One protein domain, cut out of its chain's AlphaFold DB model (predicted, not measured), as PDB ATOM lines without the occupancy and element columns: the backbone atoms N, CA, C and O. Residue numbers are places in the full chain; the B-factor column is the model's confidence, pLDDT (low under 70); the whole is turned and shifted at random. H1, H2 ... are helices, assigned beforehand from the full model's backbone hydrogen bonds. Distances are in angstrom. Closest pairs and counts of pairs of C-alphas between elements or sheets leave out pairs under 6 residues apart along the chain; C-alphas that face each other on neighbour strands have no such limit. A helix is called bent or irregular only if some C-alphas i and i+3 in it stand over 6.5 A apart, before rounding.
ATOM      1  N   GLN A  45      40.159 -24.727  49.646       90.31
ATOM      2  CA  GLN A  45      39.213 -23.733  49.141       90.31
ATOM      3  C   GLN A  45      39.895 -22.657  48.294       90.31
ATOM      4  O   GLN A  45      39.330 -22.252  47.274       90.31
ATOM      5  N   ALA A  46      41.095 -22.219  48.685       89.75
ATOM      6  CA  ALA A  46      41.901 -21.279  47.917       89.75
ATOM      7  C   ALA A  46      42.254 -21.859  46.540       89.75
ATOM      8  O   ALA A  46      41.919 -21.244  45.530       89.75
ATOM      9  N   LEU A  47      42.800 -23.082  46.488       92.62
ATOM     10  CA  LEU A  47      43.118 -23.773  45.232       92.62
ATOM     11  C   LEU A  47      41.880 -23.959  44.353       92.62
ATOM     12  O   LEU A  47      41.906 -23.632  43.168       92.62
ATOM     13  N   ALA A  48      40.765 -24.422  44.925       93.00
ATOM     14  CA  ALA A  48      39.519 -24.568  44.177       93.00
ATOM     15  C   ALA A  48      39.004 -23.217  43.640       93.00
ATOM     16  O   ALA A  48      38.439 -23.157  42.549       93.00
ATOM     17  N   GLY A  49      39.190 -22.129  44.395       92.06
ATOM     18  CA  GLY A  49      38.896 -20.764  43.960       92.06
ATOM     19  C   GLY A  49      39.759 -20.324  42.781       92.06
ATOM     20  O   GLY A  49      39.213 -19.861  41.781       92.06
ATOM     21  N   THR A  50      41.072 -20.527  42.874       93.06
ATOM     22  CA  THR A  50      42.028 -20.212  41.808       93.06
ATOM     23  C   THR A  50      41.738 -21.011  40.540       93.06
ATOM     24  O   THR A  50      41.660 -20.419  39.470       93.06
ATOM     25  N   VAL A  51      41.482 -22.321  40.642       95.12
ATOM     26  CA  VAL A  51      41.136 -23.162  39.480       95.12
ATOM     27  C   VAL A  51      39.871 -22.656  38.790       95.12
ATOM     28  O   VAL A  51      39.875 -22.486  37.572       95.12
ATOM     29  N   ARG A  52      38.806 -22.359  39.553       95.69
ATOM     30  CA  ARG A  52      37.574 -21.789  38.982       95.69
ATOM     31  C   ARG A  52      37.845 -20.472  38.261       95.69
ATOM     32  O   ARG A  52      37.367 -20.298  37.147       95.69
ATOM     33  N   TYR A  53      38.614 -19.573  38.877       95.56
ATOM     34  CA  TYR A  53      38.967 -18.299  38.260       95.56
ATOM     35  C   TYR A  53      39.722 -18.502  36.946       95.56
ATOM     36  O   TYR A  53      39.294 -17.990  35.919       95.56
ATOM     37  N   LEU A  54      40.810 -19.277  36.970       96.81
ATOM     38  CA  LEU A  54      41.669 -19.483  35.804       96.81
ATOM     39  C   LEU A  54      40.931 -20.202  34.671       96.81
ATOM     40  O   LEU A  54      41.105 -19.835  33.517       96.81
ATOM     41  N   SER A  55      40.051 -21.162  34.983       96.81
ATOM     42  CA  SER A  55      39.202 -21.804  33.969       96.81
ATOM     43  C   SER A  55      38.251 -20.804  33.310       96.81
ATOM     44  O   SER A  55      38.216 -20.719  32.086       96.81
ATOM     45  N   SER A  56      37.548 -19.983  34.097       95.88
ATOM     46  CA  SER A  56      36.668 -18.941  33.550       95.88
ATOM     47  C   SER A  56      37.429 -17.847  32.796       95.88
ATOM     48  O   SER A  56      36.922 -17.316  31.811       95.88
ATOM     49  N   ALA A  57      38.633 -17.490  33.244       96.56
ATOM     50  CA  ALA A  57      39.491 -16.531  32.561       96.56
ATOM     51  C   ALA A  57      39.955 -17.086  31.209       96.56
ATOM     52  O   ALA A  57      39.805 -16.406  30.200       96.56
ATOM     53  N   ARG A  58      40.411 -18.342  31.166       96.56
ATOM     54  CA  ARG A  58      40.814 -19.024  29.930       96.56
ATOM     55  C   ARG A  58      39.672 -19.136  28.926       96.56
ATOM     56  O   ARG A  58      39.883 -18.868  27.754       96.56
ATOM     57  N   GLU A  59      38.465 -19.480  29.369       95.12
ATOM     58  CA  GLU A  59      37.282 -19.519  28.493       95.12
ATOM     59  C   GLU A  59      36.970 -18.151  27.867       95.12
ATOM     60  O   GLU A  59      36.531 -18.083  26.724       95.12
ATOM     61  N   ARG A  60      37.203 -17.055  28.601       94.12
ATOM     62  CA  ARG A  60      36.921 -15.687  28.135       94.12
ATOM     63  C   ARG A  60      38.048 -15.056  27.324       94.12
ATOM     64  O   ARG A  60      37.770 -14.185  26.510       94.12
ATOM     65  N   LEU A  61      39.294 -15.433  27.593       94.56
ATOM     66  CA  LEU A  61      40.498 -14.820  27.021       94.56
ATOM     67  C   LEU A  61      41.177 -15.713  25.977       94.56
ATOM     68  O   LEU A  61      42.072 -15.257  25.285       94.56
ATOM     69  N   GLY A  62      40.801 -16.988  25.875       94.75
ATOM     70  CA  GLY A  62      41.290 -17.919  24.858       94.75
ATOM     71  C   GLY A  62      42.662 -18.552  25.125       94.75
ATOM     72  O   GLY A  62      42.996 -19.525  24.453       94.75
ATOM     73  N   ARG A  63      43.458 -18.067  26.093       95.88
ATOM     74  CA  ARG A  63      44.824 -18.570  26.369       95.88
ATOM     75  C   ARG A  63      45.179 -18.613  27.858       95.88
ATOM     76  O   ARG A  63      44.608 -17.882  28.669       95.88
ATOM     77  N   ASP A  64      46.139 -19.473  28.209       96.88
ATOM     78  CA  ASP A  64      46.582 -19.700  29.593       96.88
ATOM     79  C   ASP A  64      47.400 -18.529  30.163       96.88
ATOM     80  O   ASP A  64      47.187 -18.138  31.309       96.88
ATOM     81  N   ASP A  65      48.296 -17.929  29.380       97.25
ATOM     82  CA  ASP A  65      49.109 -16.776  29.793       97.25
ATOM     83  C   ASP A  65      48.237 -15.551  30.112       97.25
ATOM     84  O   ASP A  65      48.390 -14.926  31.165       97.25
ATOM     85  N   LEU A  66      47.242 -15.280  29.262       97.62
ATOM     86  CA  LEU A  66      46.230 -14.252  29.498       97.62
ATOM     87  C   LEU A  66      45.368 -14.574  30.729       97.62
ATOM     88  O   LEU A  66      45.076 -13.692  31.539       97.62
ATOM     89  N   ALA A  67      44.990 -15.840  30.928       97.25
ATOM     90  CA  ALA A  67      44.267 -16.250  32.129       97.25
ATOM     91  C   ALA A  67      45.090 -16.000  33.404       97.25
ATOM     92  O   ALA A  67      44.556 -15.459  34.378       97.25
ATOM     93  N   VAL A  68      46.384 -16.331  33.392       96.94
ATOM     94  CA  VAL A  68      47.294 -16.133  34.528       96.94
ATOM     95  C   VAL A  68      47.512 -14.651  34.809       96.94
ATOM     96  O   VAL A  68      47.319 -14.234  35.951       96.94
ATOM     97  N   VAL A  69      47.859 -13.833  33.808       96.38
ATOM     98  CA  VAL A  69      48.099 -12.397  34.033       96.38
ATOM     99  C   VAL A  69      46.837 -11.683  34.522       96.38
ATOM    100  O   VAL A  69      46.894 -10.844  35.427       96.38
ATOM    101  N   SER A  70      45.664 -12.096  34.024       96.06
ATOM    102  CA  SER A  70      44.384 -11.551  34.473       96.06
ATOM    103  C   SER A  70      44.123 -11.790  35.957       96.06
ATOM    104  O   SER A  70      43.270 -11.116  36.518       96.06
ATOM    105  N   TYR A  71      44.802 -12.733  36.619       93.50
ATOM    106  CA  TYR A  71      44.579 -13.017  38.038       93.50
ATOM    107  C   TYR A  71      44.860 -11.805  38.932       93.50
ATOM    108  O   TYR A  71      44.168 -11.622  39.933       93.50
ATOM    109  N   HIS A  72      45.830 -10.967  38.558       93.06
ATOM    110  CA  HIS A  72      46.159  -9.756  39.307       93.06
ATOM    111  C   HIS A  72      45.370  -8.539  38.813       93.06
ATOM    112  O   HIS A  72      44.710  -7.872  39.604       93.06
ATOM    113  N   MET A  73      45.361  -8.292  37.498       93.12
ATOM    114  CA  MET A  73      44.705  -7.103  36.936       93.12
ATOM    115  C   MET A  73      43.188  -7.232  36.770       93.12
ATOM    116  O   MET A  73      42.497  -6.230  36.620       93.12
ATOM    117  N   GLY A  74      42.648  -8.449  36.796       93.94
ATOM    118  CA  GLY A  74      41.253  -8.761  36.496       93.94
ATOM    119  C   GLY A  74      40.975  -8.925  34.998       93.94
ATOM    120  O   GLY A  74      41.511  -8.202  34.159       93.94
ATOM    121  N   ILE A  75      40.066  -9.852  34.660       94.50
ATOM    122  CA  ILE A  75      39.662 -10.150  33.269       94.50
ATOM    123  C   ILE A  75      39.216  -8.885  32.524       94.50
ATOM    124  O   ILE A  75      39.645  -8.668  31.401       94.50
ATOM    125  N   GLY A  76      38.390  -8.034  33.144       93.06
ATOM    126  CA  GLY A  76      37.851  -6.841  32.477       93.06
ATOM    127  C   GLY A  76      38.911  -5.797  32.121       93.06
ATOM    128  O   GLY A  76      38.853  -5.215  31.042       93.06
ATOM    129  N   ASN A  77      39.905  -5.590  32.991       94.50
ATOM    130  CA  ASN A  77      41.003  -4.671  32.693       94.50
ATOM    131  C   ASN A  77      41.877  -5.222  31.565       94.50
ATOM    132  O   ASN A  77      42.182  -4.485  30.632       94.50
ATOM    133  N   LEU A  78      42.203  -6.519  31.605       95.56
ATOM    134  CA  LEU A  78      42.952  -7.159  30.526       95.56
ATOM    135  C   LEU A  78      42.191  -7.103  29.195       95.56
ATOM    136  O   LEU A  78      42.790  -6.792  28.177       95.56
ATOM    137  N   THR A  79      40.873  -7.324  29.193       94.06
ATOM    138  CA  THR A  79      40.044  -7.163  27.989       94.06
ATOM    139  C   THR A  79      40.192  -5.767  27.386       94.06
ATOM    140  O   THR A  79      40.410  -5.655  26.185       94.06
ATOM    141  N   ASN A  80      40.131  -4.707  28.199       92.81
ATOM    142  CA  ASN A  80      40.302  -3.341  27.699       92.81
ATOM    143  C   ASN A  80      41.700  -3.110  27.107       92.81
ATOM    144  O   ASN A  80      41.818  -2.439  26.087       92.81
ATOM    145  N   VAL A  81      42.744  -3.675  27.725       95.06
ATOM    146  CA  VAL A  81      44.118  -3.609  27.200       95.06
ATOM    147  C   VAL A  81      44.215  -4.317  25.849       95.06
ATOM    148  O   VAL A  81      44.743  -3.739  24.908       95.06
ATOM    149  N   LEU A  82      43.669  -5.532  25.726       94.44
ATOM    150  CA  LEU A  82      43.703  -6.304  24.480       94.44
ATOM    151  C   LEU A  82      42.957  -5.598  23.341       94.44
ATOM    152  O   LEU A  82      43.453  -5.568  22.222       94.44
ATOM    153  N   LEU A  83      41.806  -4.983  23.629       91.75
ATOM    154  CA  LEU A  83      41.060  -4.195  22.641       91.75
ATOM    155  C   LEU A  83      41.814  -2.929  22.222       91.75
ATOM    156  O   LEU A  83      41.796  -2.575  21.053       91.75
ATOM    157  N   ALA A  84      42.490  -2.259  23.159       92.19
ATOM    158  CA  ALA A  84      43.304  -1.081  22.855       92.19
ATOM    159  C   ALA A  84      44.621  -1.419  22.133       92.19
ATOM    160  O   ALA A  84      45.227  -0.531  21.533       92.19
ATOM    161  N   TYR A  85      45.079  -2.670  22.234       93.44
ATOM    162  CA  TYR A  85      46.245  -3.197  21.525       93.44
ATOM    163  C   TYR A  85      45.892  -3.666  20.105       93.44
ATOM    164  O   TYR A  85      46.695  -3.510  19.189       93.44
ATOM    165  N   ALA A  86      44.710  -4.259  19.919       87.69
ATOM    166  CA  ALA A  86      44.295  -4.816  18.640       87.69
ATOM    167  C   ALA A  86      44.180  -3.742  17.537       87.69
ATOM    168  O   ALA A  86      43.811  -2.596  17.810       87.69
ATOM    169  N   PRO A  87      44.476  -4.095  16.274       73.31
ATOM    170  CA  PRO A  87      44.347  -3.167  15.161       73.31
ATOM    171  C   PRO A  87      42.871  -2.835  14.873       73.31
ATOM    172  O   PRO A  87      42.030  -3.720  14.749       73.31
ATOM    173  N   GLY A  88      42.570  -1.547  14.678       68.25
ATOM    174  CA  GLY A  88      41.236  -1.066  14.292       68.25
ATOM    175  C   GLY A  88      40.326  -0.683  15.466       68.25
ATOM    176  O   GLY A  88      40.635  -0.923  16.626       68.25
ATOM    177  N   ASP A  89      39.195  -0.041  15.160       62.75
ATOM    178  CA  ASP A  89      38.170   0.333  16.150       62.75
ATOM    179  C   ASP A  89      37.259  -0.874  16.422       62.75
ATOM    180  O   ASP A  89      36.104  -0.926  16.000       62.75
ATOM    181  N   LEU A  90      37.842  -1.919  17.016       64.19
ATOM    182  CA  LEU A  90      37.131  -3.151  17.330       64.19
ATOM    183  C   LEU A  90      36.389  -2.987  18.652       64.19
ATOM    184  O   LEU A  90      36.984  -2.823  19.720       64.19
ATOM    185  N   THR A  91      35.064  -3.082  18.588       60.97
ATOM    186  CA  THR A  91      34.232  -3.165  19.783       60.97
ATOM    187  C   THR A  91      33.875  -4.629  20.060       60.97
ATOM    188  O   THR A  91      33.642  -5.405  19.139       60.97
ATOM    189  N   VAL A  92      33.804  -5.031  21.338       57.88
ATOM    190  CA  VAL A  92      33.407  -6.397  21.770       57.88
ATOM    191  C   VAL A  92      32.120  -6.936  21.102       57.88
ATOM    192  O   VAL A  92      32.000  -8.151  20.967       57.88
ATOM    193  N   PRO A  93      31.138  -6.111  20.682       57.66
ATOM    194  CA  PRO A  93      30.006  -6.586  19.887       57.66
ATOM    195  C   PRO A  93      30.355  -7.218  18.528       57.66
ATOM    196  O   PRO A  93      29.548  -8.010  18.046       57.66
ATOM    197  N   ASP A  94      31.507  -6.899  17.927       58.97
ATOM    198  CA  ASP A  94      31.859  -7.313  16.560       58.97
ATOM    199  C   ASP A  94      32.668  -8.628  16.504       58.97
ATOM    200  O   ASP A  94      32.589  -9.347  15.509       58.97
ATOM    201  N   LEU A  95      33.378  -8.992  17.586       62.22
ATOM    202  CA  LEU A  95      34.099 -10.265  17.749       62.22
ATOM    203  C   LEU A  95      34.112 -10.727  19.216       62.22
ATOM    204  O   LEU A  95      34.315  -9.930  20.136       62.22
ATOM    205  N   ALA A  96      33.968 -12.038  19.451       84.00
ATOM    206  CA  ALA A  96      34.223 -12.599  20.773       84.00
ATOM    207  C   ALA A  96      35.727 -12.516  21.090       84.00
ATOM    208  O   ALA A  96      36.571 -12.794  20.245       84.00
ATOM    209  N   LEU A  97      36.079 -12.159  22.328       88.62
ATOM    210  CA  LEU A  97      37.477 -11.938  22.720       88.62
ATOM    211  C   LEU A  97      38.420 -13.137  22.451       88.62
ATOM    212  O   LEU A  97      39.545 -12.887  22.026       88.62
ATOM    213  N   PRO A  98      38.014 -14.413  22.635       91.94
ATOM    214  CA  PRO A  98      38.847 -15.552  22.244       91.94
ATOM    215  C   PRO A  98      39.146 -15.616  20.742       91.94
ATOM    216  O   PRO A  98      40.248 -16.012  20.371       91.94
ATOM    217  N   ASP A  99      38.193 -15.213  19.898       90.31
ATOM    218  CA  ASP A  99      38.367 -15.193  18.445       90.31
ATOM    219  C   ASP A  99      39.370 -14.098  18.065       90.31
ATOM    220  O   ASP A  99      40.332 -14.388  17.366       90.31
ATOM    221  N   LEU A 100      39.249 -12.894  18.647       89.56
ATOM    222  CA  LEU A 100      40.241 -11.819  18.485       89.56
ATOM    223  C   LEU A 100      41.651 -12.278  18.885       89.56
ATOM    224  O   LEU A 100      42.617 -12.062  18.161       89.56
ATOM    225  N   VAL A 101      41.774 -12.923  20.047       92.75
ATOM    226  CA  VAL A 101      43.058 -13.436  20.543       92.75
ATOM    227  C   VAL A 101      43.646 -14.491  19.603       92.75
ATOM    228  O   VAL A 101      44.865 -14.537  19.437       92.75
ATOM    229  N   GLY A 102      42.803 -15.337  19.007       91.75
ATOM    230  CA  GLY A 102      43.217 -16.358  18.049       91.75
ATOM    231  C   GLY A 102      43.602 -15.789  16.683       91.75
ATOM    232  O   GLY A 102      44.642 -16.165  16.150       91.75
ATOM    233  N   GLU A 103      42.792 -14.885  16.133       89.50
ATOM    234  CA  GLU A 103      42.998 -14.266  14.817       89.50
ATOM    235  C   GLU A 103      44.234 -13.363  14.796       89.50
ATOM    236  O   GLU A 103      45.034 -13.436  13.864       89.50
ATOM    237  N   GLU A 104      44.437 -12.576  15.853       90.25
ATOM    238  CA  GLU A 104      45.563 -11.645  15.964       90.25
ATOM    239  C   GLU A 104      46.798 -12.265  16.645       90.25
ATOM    240  O   GLU A 104      47.807 -11.581  16.810       90.25
ATOM    241  N   ASP A 105      46.744 -13.541  17.050       92.00
ATOM    242  CA  ASP A 105      47.772 -14.251  17.837       92.00
ATOM    243  C   ASP A 105      48.289 -13.418  19.029       92.00
ATOM    244  O   ASP A 105      49.478 -13.098  19.168       92.00
ATOM    245  N   LEU A 106      47.356 -13.012  19.893       94.56
ATOM    246  CA  LEU A 106      47.653 -12.188  21.062       94.56
ATOM    247  C   LEU A 106      48.137 -13.065  22.219       94.56
ATOM    248  O   LEU A 106      47.350 -13.713  22.905       94.56
ATOM    249  N   SER A 107      49.445 -13.059  22.470       96.50
ATOM    250  CA  SER A 107      50.028 -13.566  23.719       96.50
ATOM    251  C   SER A 107      50.293 -12.427  24.699       96.50
ATOM    252  O   SER A 107      50.490 -11.280  24.288       96.50
ATOM    253  N   TRP A 108      50.364 -12.733  25.999       96.75
ATOM    254  CA  TRP A 108      50.767 -11.728  26.985       96.75
ATOM    255  C   TRP A 108      52.179 -11.211  26.707       96.75
ATOM    256  O   TRP A 108      52.411 -10.012  26.795       96.75
ATOM    257  N   ALA A 109      53.101 -12.091  26.304       96.56
ATOM    258  CA  ALA A 109      54.460 -11.704  25.938       96.56
ATOM    259  C   ALA A 109      54.474 -10.664  24.812       96.56
ATOM    260  O   ALA A 109      55.143  -9.640  24.929       96.56
ATOM    261  N   ARG A 110      53.691 -10.897  23.751       95.56
ATOM    262  CA  ARG A 110      53.557  -9.949  22.645       95.56
ATOM    263  C   ARG A 110      52.973  -8.628  23.126       95.56
ATOM    264  O   ARG A 110      53.599  -7.601  22.929       95.56
ATOM    265  N   VAL A 111      51.821  -8.646  23.792       96.31
ATOM    266  CA  VAL A 111      51.156  -7.415  24.253       96.31
ATOM    267  C   VAL A 111      52.062  -6.619  25.194       96.31
ATOM    268  O   VAL A 111      52.195  -5.412  25.022       96.31
ATOM    269  N   PHE A 112      52.723  -7.281  26.144       95.75
ATOM    270  CA  PHE A 112      53.621  -6.651  27.109       95.75
ATOM    271  C   PHE A 112      54.834  -6.001  26.432       95.75
ATOM    272  O   PHE A 112      55.066  -4.815  26.627       95.75
ATOM    273  N   PHE A 113      55.583  -6.747  25.614       94.94
ATOM    274  CA  PHE A 113      56.828  -6.258  25.009       94.94
ATOM    275  C   PHE A 113      56.620  -5.410  23.747       94.94
ATOM    276  O   PHE A 113      57.558  -4.753  23.288       94.94
ATOM    277  N   ASP A 114      55.437  -5.449  23.137       94.56
ATOM    278  CA  ASP A 114      55.123  -4.668  21.941       94.56
ATOM    279  C   ASP A 114      54.428  -3.334  22.269       94.56
ATOM    280  O   ASP A 114      54.422  -2.415  21.451       94.56
ATOM    281  N   THR A 115      53.884  -3.189  23.479       94.75
ATOM    282  CA  THR A 115      53.264  -1.944  23.948       94.75
ATOM    283  C   THR A 115      54.320  -0.966  24.455       94.75
ATOM    284  O   THR A 115      55.019  -1.237  25.425       94.75
ATOM    285  N   THR A 116      54.418   0.191  23.806       92.62
ATOM    286  CA  THR A 116      55.267   1.319  24.209       92.62
ATOM    287  C   THR A 116      54.452   2.619  24.173       92.62
ATOM    288  O   THR A 116      53.405   2.677  23.522       92.62
ATOM    289  N   PRO A 117      54.904   3.713  24.810       92.94
ATOM    290  CA  PRO A 117      54.159   4.973  24.773       92.94
ATOM    291  C   PRO A 117      53.902   5.500  23.347       92.94
ATOM    292  O   PRO A 117      52.872   6.120  23.084       92.94
ATOM    293  N   ASP A 118      54.815   5.226  22.412       91.38
ATOM    294  CA  ASP A 118      54.739   5.609  20.998       91.38
ATOM    295  C   ASP A 118      54.180   4.510  20.068       91.38
ATOM    296  O   ASP A 118      53.961   4.767  18.882       91.38
ATOM    297  N   ARG A 119      53.889   3.306  20.582       91.31
ATOM    298  CA  ARG A 119      53.295   2.187  19.831       91.31
ATOM    299  C   ARG A 119      52.288   1.435  20.697       91.31
ATOM    300  O   ARG A 119      52.649   0.819  21.689       91.31
ATOM    301  N   ASN A 120      51.021   1.421  20.290       92.94
ATOM    302  CA  ASN A 120      49.908   0.937  21.123       92.94
ATOM    303  C   ASN A 120      49.694   1.797  22.387       92.94
ATOM    304  O   ASN A 120      49.312   1.294  23.441       92.94
ATOM    305  N   GLY A 121      49.884   3.121  22.278       92.75
ATOM    306  CA  GLY A 121      49.809   4.057  23.410       92.75
ATOM    307  C   GLY A 121      48.479   4.048  24.188       92.75
ATOM    308  O   GLY A 121      48.436   4.421  25.358       92.75
ATOM    309  N   GLY A 122      47.382   3.581  23.579       93.56
ATOM    310  CA  GLY A 122      46.117   3.345  24.285       93.56
ATOM    311  C   GLY A 122      46.205   2.194  25.295       93.56
ATOM    312  O   GLY A 122      45.736   2.332  26.426       93.56
ATOM    313  N   ALA A 123      46.839   1.084  24.907       95.00
ATOM    314  CA  ALA A 123      47.116  -0.042  25.793       95.00
ATOM    315  C   ALA A 123      48.129   0.351  26.881       95.00
ATOM    316  O   ALA A 123      47.895   0.060  28.053       95.00
ATOM    317  N   ASP A 124      49.182   1.092  26.517       94.12
ATOM    318  CA  ASP A 124      50.177   1.628  27.459       94.12
ATOM    319  C   ASP A 124      49.507   2.477  28.551       94.12
ATOM    320  O   ASP A 124      49.644   2.209  29.747       94.12
ATOM    321  N   ALA A 125      48.653   3.423  28.149       93.31
ATOM    322  CA  ALA A 125      47.923   4.276  29.078       93.31
ATOM    323  C   ALA A 125      46.980   3.495  30.011       93.31
ATOM    324  O   ALA A 125      46.736   3.928  31.141       93.31
ATOM    325  N   LEU A 126      46.420   2.366  29.566       95.06
ATOM    326  CA  LEU A 126      45.606   1.494  30.416       95.06
ATOM    327  C   LEU A 126      46.464   0.718  31.418       95.06
ATOM    328  O   LEU A 126      46.094   0.650  32.590       95.06
ATOM    329  N   LEU A 127      47.605   0.181  30.986       93.88
ATOM    330  CA  LEU A 127      48.536  -0.539  31.857       93.88
ATOM    331  C   LEU A 127      49.127   0.385  32.926       93.88
ATOM    332  O   LEU A 127      49.088   0.050  34.111       93.88
ATOM    333  N   ALA A 128      49.557   1.587  32.543       90.31
ATOM    334  CA  ALA A 128      50.095   2.588  33.461       90.31
ATOM    335  C   ALA A 128      49.084   3.023  34.545       90.31
ATOM    336  O   ALA A 128      49.472   3.403  35.650       90.31
ATOM    337  N   ARG A 129      47.773   2.947  34.266       91.31
ATOM    338  CA  ARG A 129      46.707   3.302  35.226       91.31
ATOM    339  C   ARG A 129      46.470   2.265  36.318       91.31
ATOM    340  O   ARG A 129      45.848   2.617  37.318       91.31
ATOM    341  N   LEU A 130      46.920   1.020  36.144       88.25
ATOM    342  CA  LEU A 130      46.742  -0.026  37.158       88.25
ATOM    343  C   LEU A 130      47.521   0.304  38.440       88.25
ATOM    344  O   LEU A 130      47.050   0.002  39.533       88.25
ATOM    345  N   GLY A 131      48.649   1.014  38.312       77.38
ATOM    346  CA  GLY A 131      49.390   1.586  39.442       77.38
ATOM    347  C   GLY A 131      49.987   0.555  40.405       77.38
ATOM    348  O   GLY A 131      50.345   0.910  41.527       77.38
ATOM    349  N   ASP A 132      50.067  -0.707  39.988       85.81
ATOM    350  CA  ASP A 132      50.593  -1.837  40.747       85.81
ATOM    351  C   ASP A 132      51.398  -2.788  39.838       85.81
ATOM    352  O   ASP A 132      51.597  -2.536  38.650       85.81
ATOM    353  N   ASP A 133      51.850  -3.913  40.397       85.56
ATOM    354  CA  ASP A 133      52.632  -4.939  39.696       85.56
ATOM    355  C   ASP A 133      51.820  -5.785  38.692       85.56
ATOM    356  O   ASP A 133      52.290  -6.820  38.215       85.56
ATOM    357  N   SER A 134      50.597  -5.372  38.351       91.62
ATOM    358  CA  SER A 134      49.725  -6.096  37.427       91.62
ATOM    359  C   SER A 134      50.391  -6.484  36.104       91.62
ATOM    360  O   SER A 134      50.290  -7.659  35.738       91.62
ATOM    361  N   PRO A 135      51.089  -5.579  35.383       92.31
ATOM    362  CA  PRO A 135      51.700  -5.941  34.106       92.31
ATOM    363  C   PRO A 135      52.819  -6.984  34.251       92.31
ATOM    364  O   PRO A 135      53.069  -7.767  33.337       92.31
ATOM    365  N   THR A 136      53.477  -7.047  35.413       92.69
ATOM    366  CA  THR A 136      54.594  -7.971  35.654       92.69
ATOM    367  C   THR A 136      54.167  -9.283  36.310       92.69
ATOM    368  O   THR A 136      54.995 -10.173  36.510       92.69
ATOM    369  N   TYR A 137      52.877  -9.459  36.617       94.75
ATOM    370  CA  TYR A 137      52.390 -10.611  37.376       94.75
ATOM    371  C   TYR A 137      52.707 -11.956  36.710       94.75
ATOM    372  O   TYR A 137      53.135 -12.891  37.387       94.75
ATOM    373  N   TYR A 138      52.545 -12.056  35.389       95.81
ATOM    374  CA  TYR A 138      52.866 -13.284  34.658       95.81
ATOM    375  C   TYR A 138      54.342 -13.673  34.823       95.81
ATOM    376  O   TYR A 138      54.647 -14.814  35.164       95.81
ATOM    377  N   TRP A 139      55.249 -12.701  34.696       95.25
ATOM    378  CA  TRP A 139      56.689 -12.898  34.877       95.25
ATOM    379  C   TRP A 139      57.028 -13.333  36.302       95.25
ATOM    380  O   TRP A 139      57.825 -14.246  36.499       95.25
TER     381      TRP A 139
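What this domain is: This is residues 45 to 139 of the 350 residues of an uncharacterized protein of Actinobacteria bacterium (UniProt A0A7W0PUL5). Look first for a cluster of short, mostly crossed helices, with the long helix H1 reaching out from it as an arm. H2 and H3 make the middle: H1 crosses H2 where the arm joins the cluster, with Ala 57 closest to Ala 67, while H7 packs on H2 and H6 runs beside H3. The printed part has 95 residues with seven named helices, H1 to H7 in chain order, and no named strand; the class is all helix. It is compact, with a radius of gyration of the C-alphas of 12.9 A and spans of 43 by 30 by 19 A.

Where its parts are: Find C-alpha 45 at (39.213, -23.733, 49.141); from there H1 runs 23.9 A to residue 61. Next come H2, residues 64 to 73, 14.7 A, and H3, residues 75 to 85, 15.2 A. Then find H4 at residues 97 to 103, H5 at 108 to 114, H6 at 121 to 128, and H7 at 134 to 139, ending at C-alpha 139, (56.689, -12.898, 34.877). H7 is irregular: C-alphas 135 and 138 are 7.5 A apart.

How they stand to each other: Start at the hub, H2, which touches H1 at a steep tilt of 66 degrees, closest C-alphas Ala 57 and Ala 67, 4.8 A. H2 touches H7, closest C-alphas Val 69 and Tyr 138, 4.9 A. H2 touches H3 at Ser 70 and Leu 78, their closest C-alphas, 6.1 A. H3 touches H6 at a shallow tilt of 30 degrees, opposite ways, closest C-alphas Val 81 and Ala 123, 4.9 A. H1 touches H4 with residues 59 to 61 alone, closest C-alphas Leu 61 and Pro 98, 5.1 A. H2 and H5 only just touch, with 3 pairs of C-alphas within 8 A, the closest Leu 66 and Trp 108, 5.8 A. In H1, H3, H4, H5 and H6 every O i to N i+4 pair is within hydrogen-bond range; in H2 3 of 6 are, and in H7 0 of 2, beside 2 of 3 O i to N i+3 pairs.

The domain as a whole: The C-alphas farthest apart are those of Gln 45 and Asp 118, 43.5 A. The printed part has no cut. The link from H3 to H4 is long, and its residues 88 to 95 have pLDDT under 70.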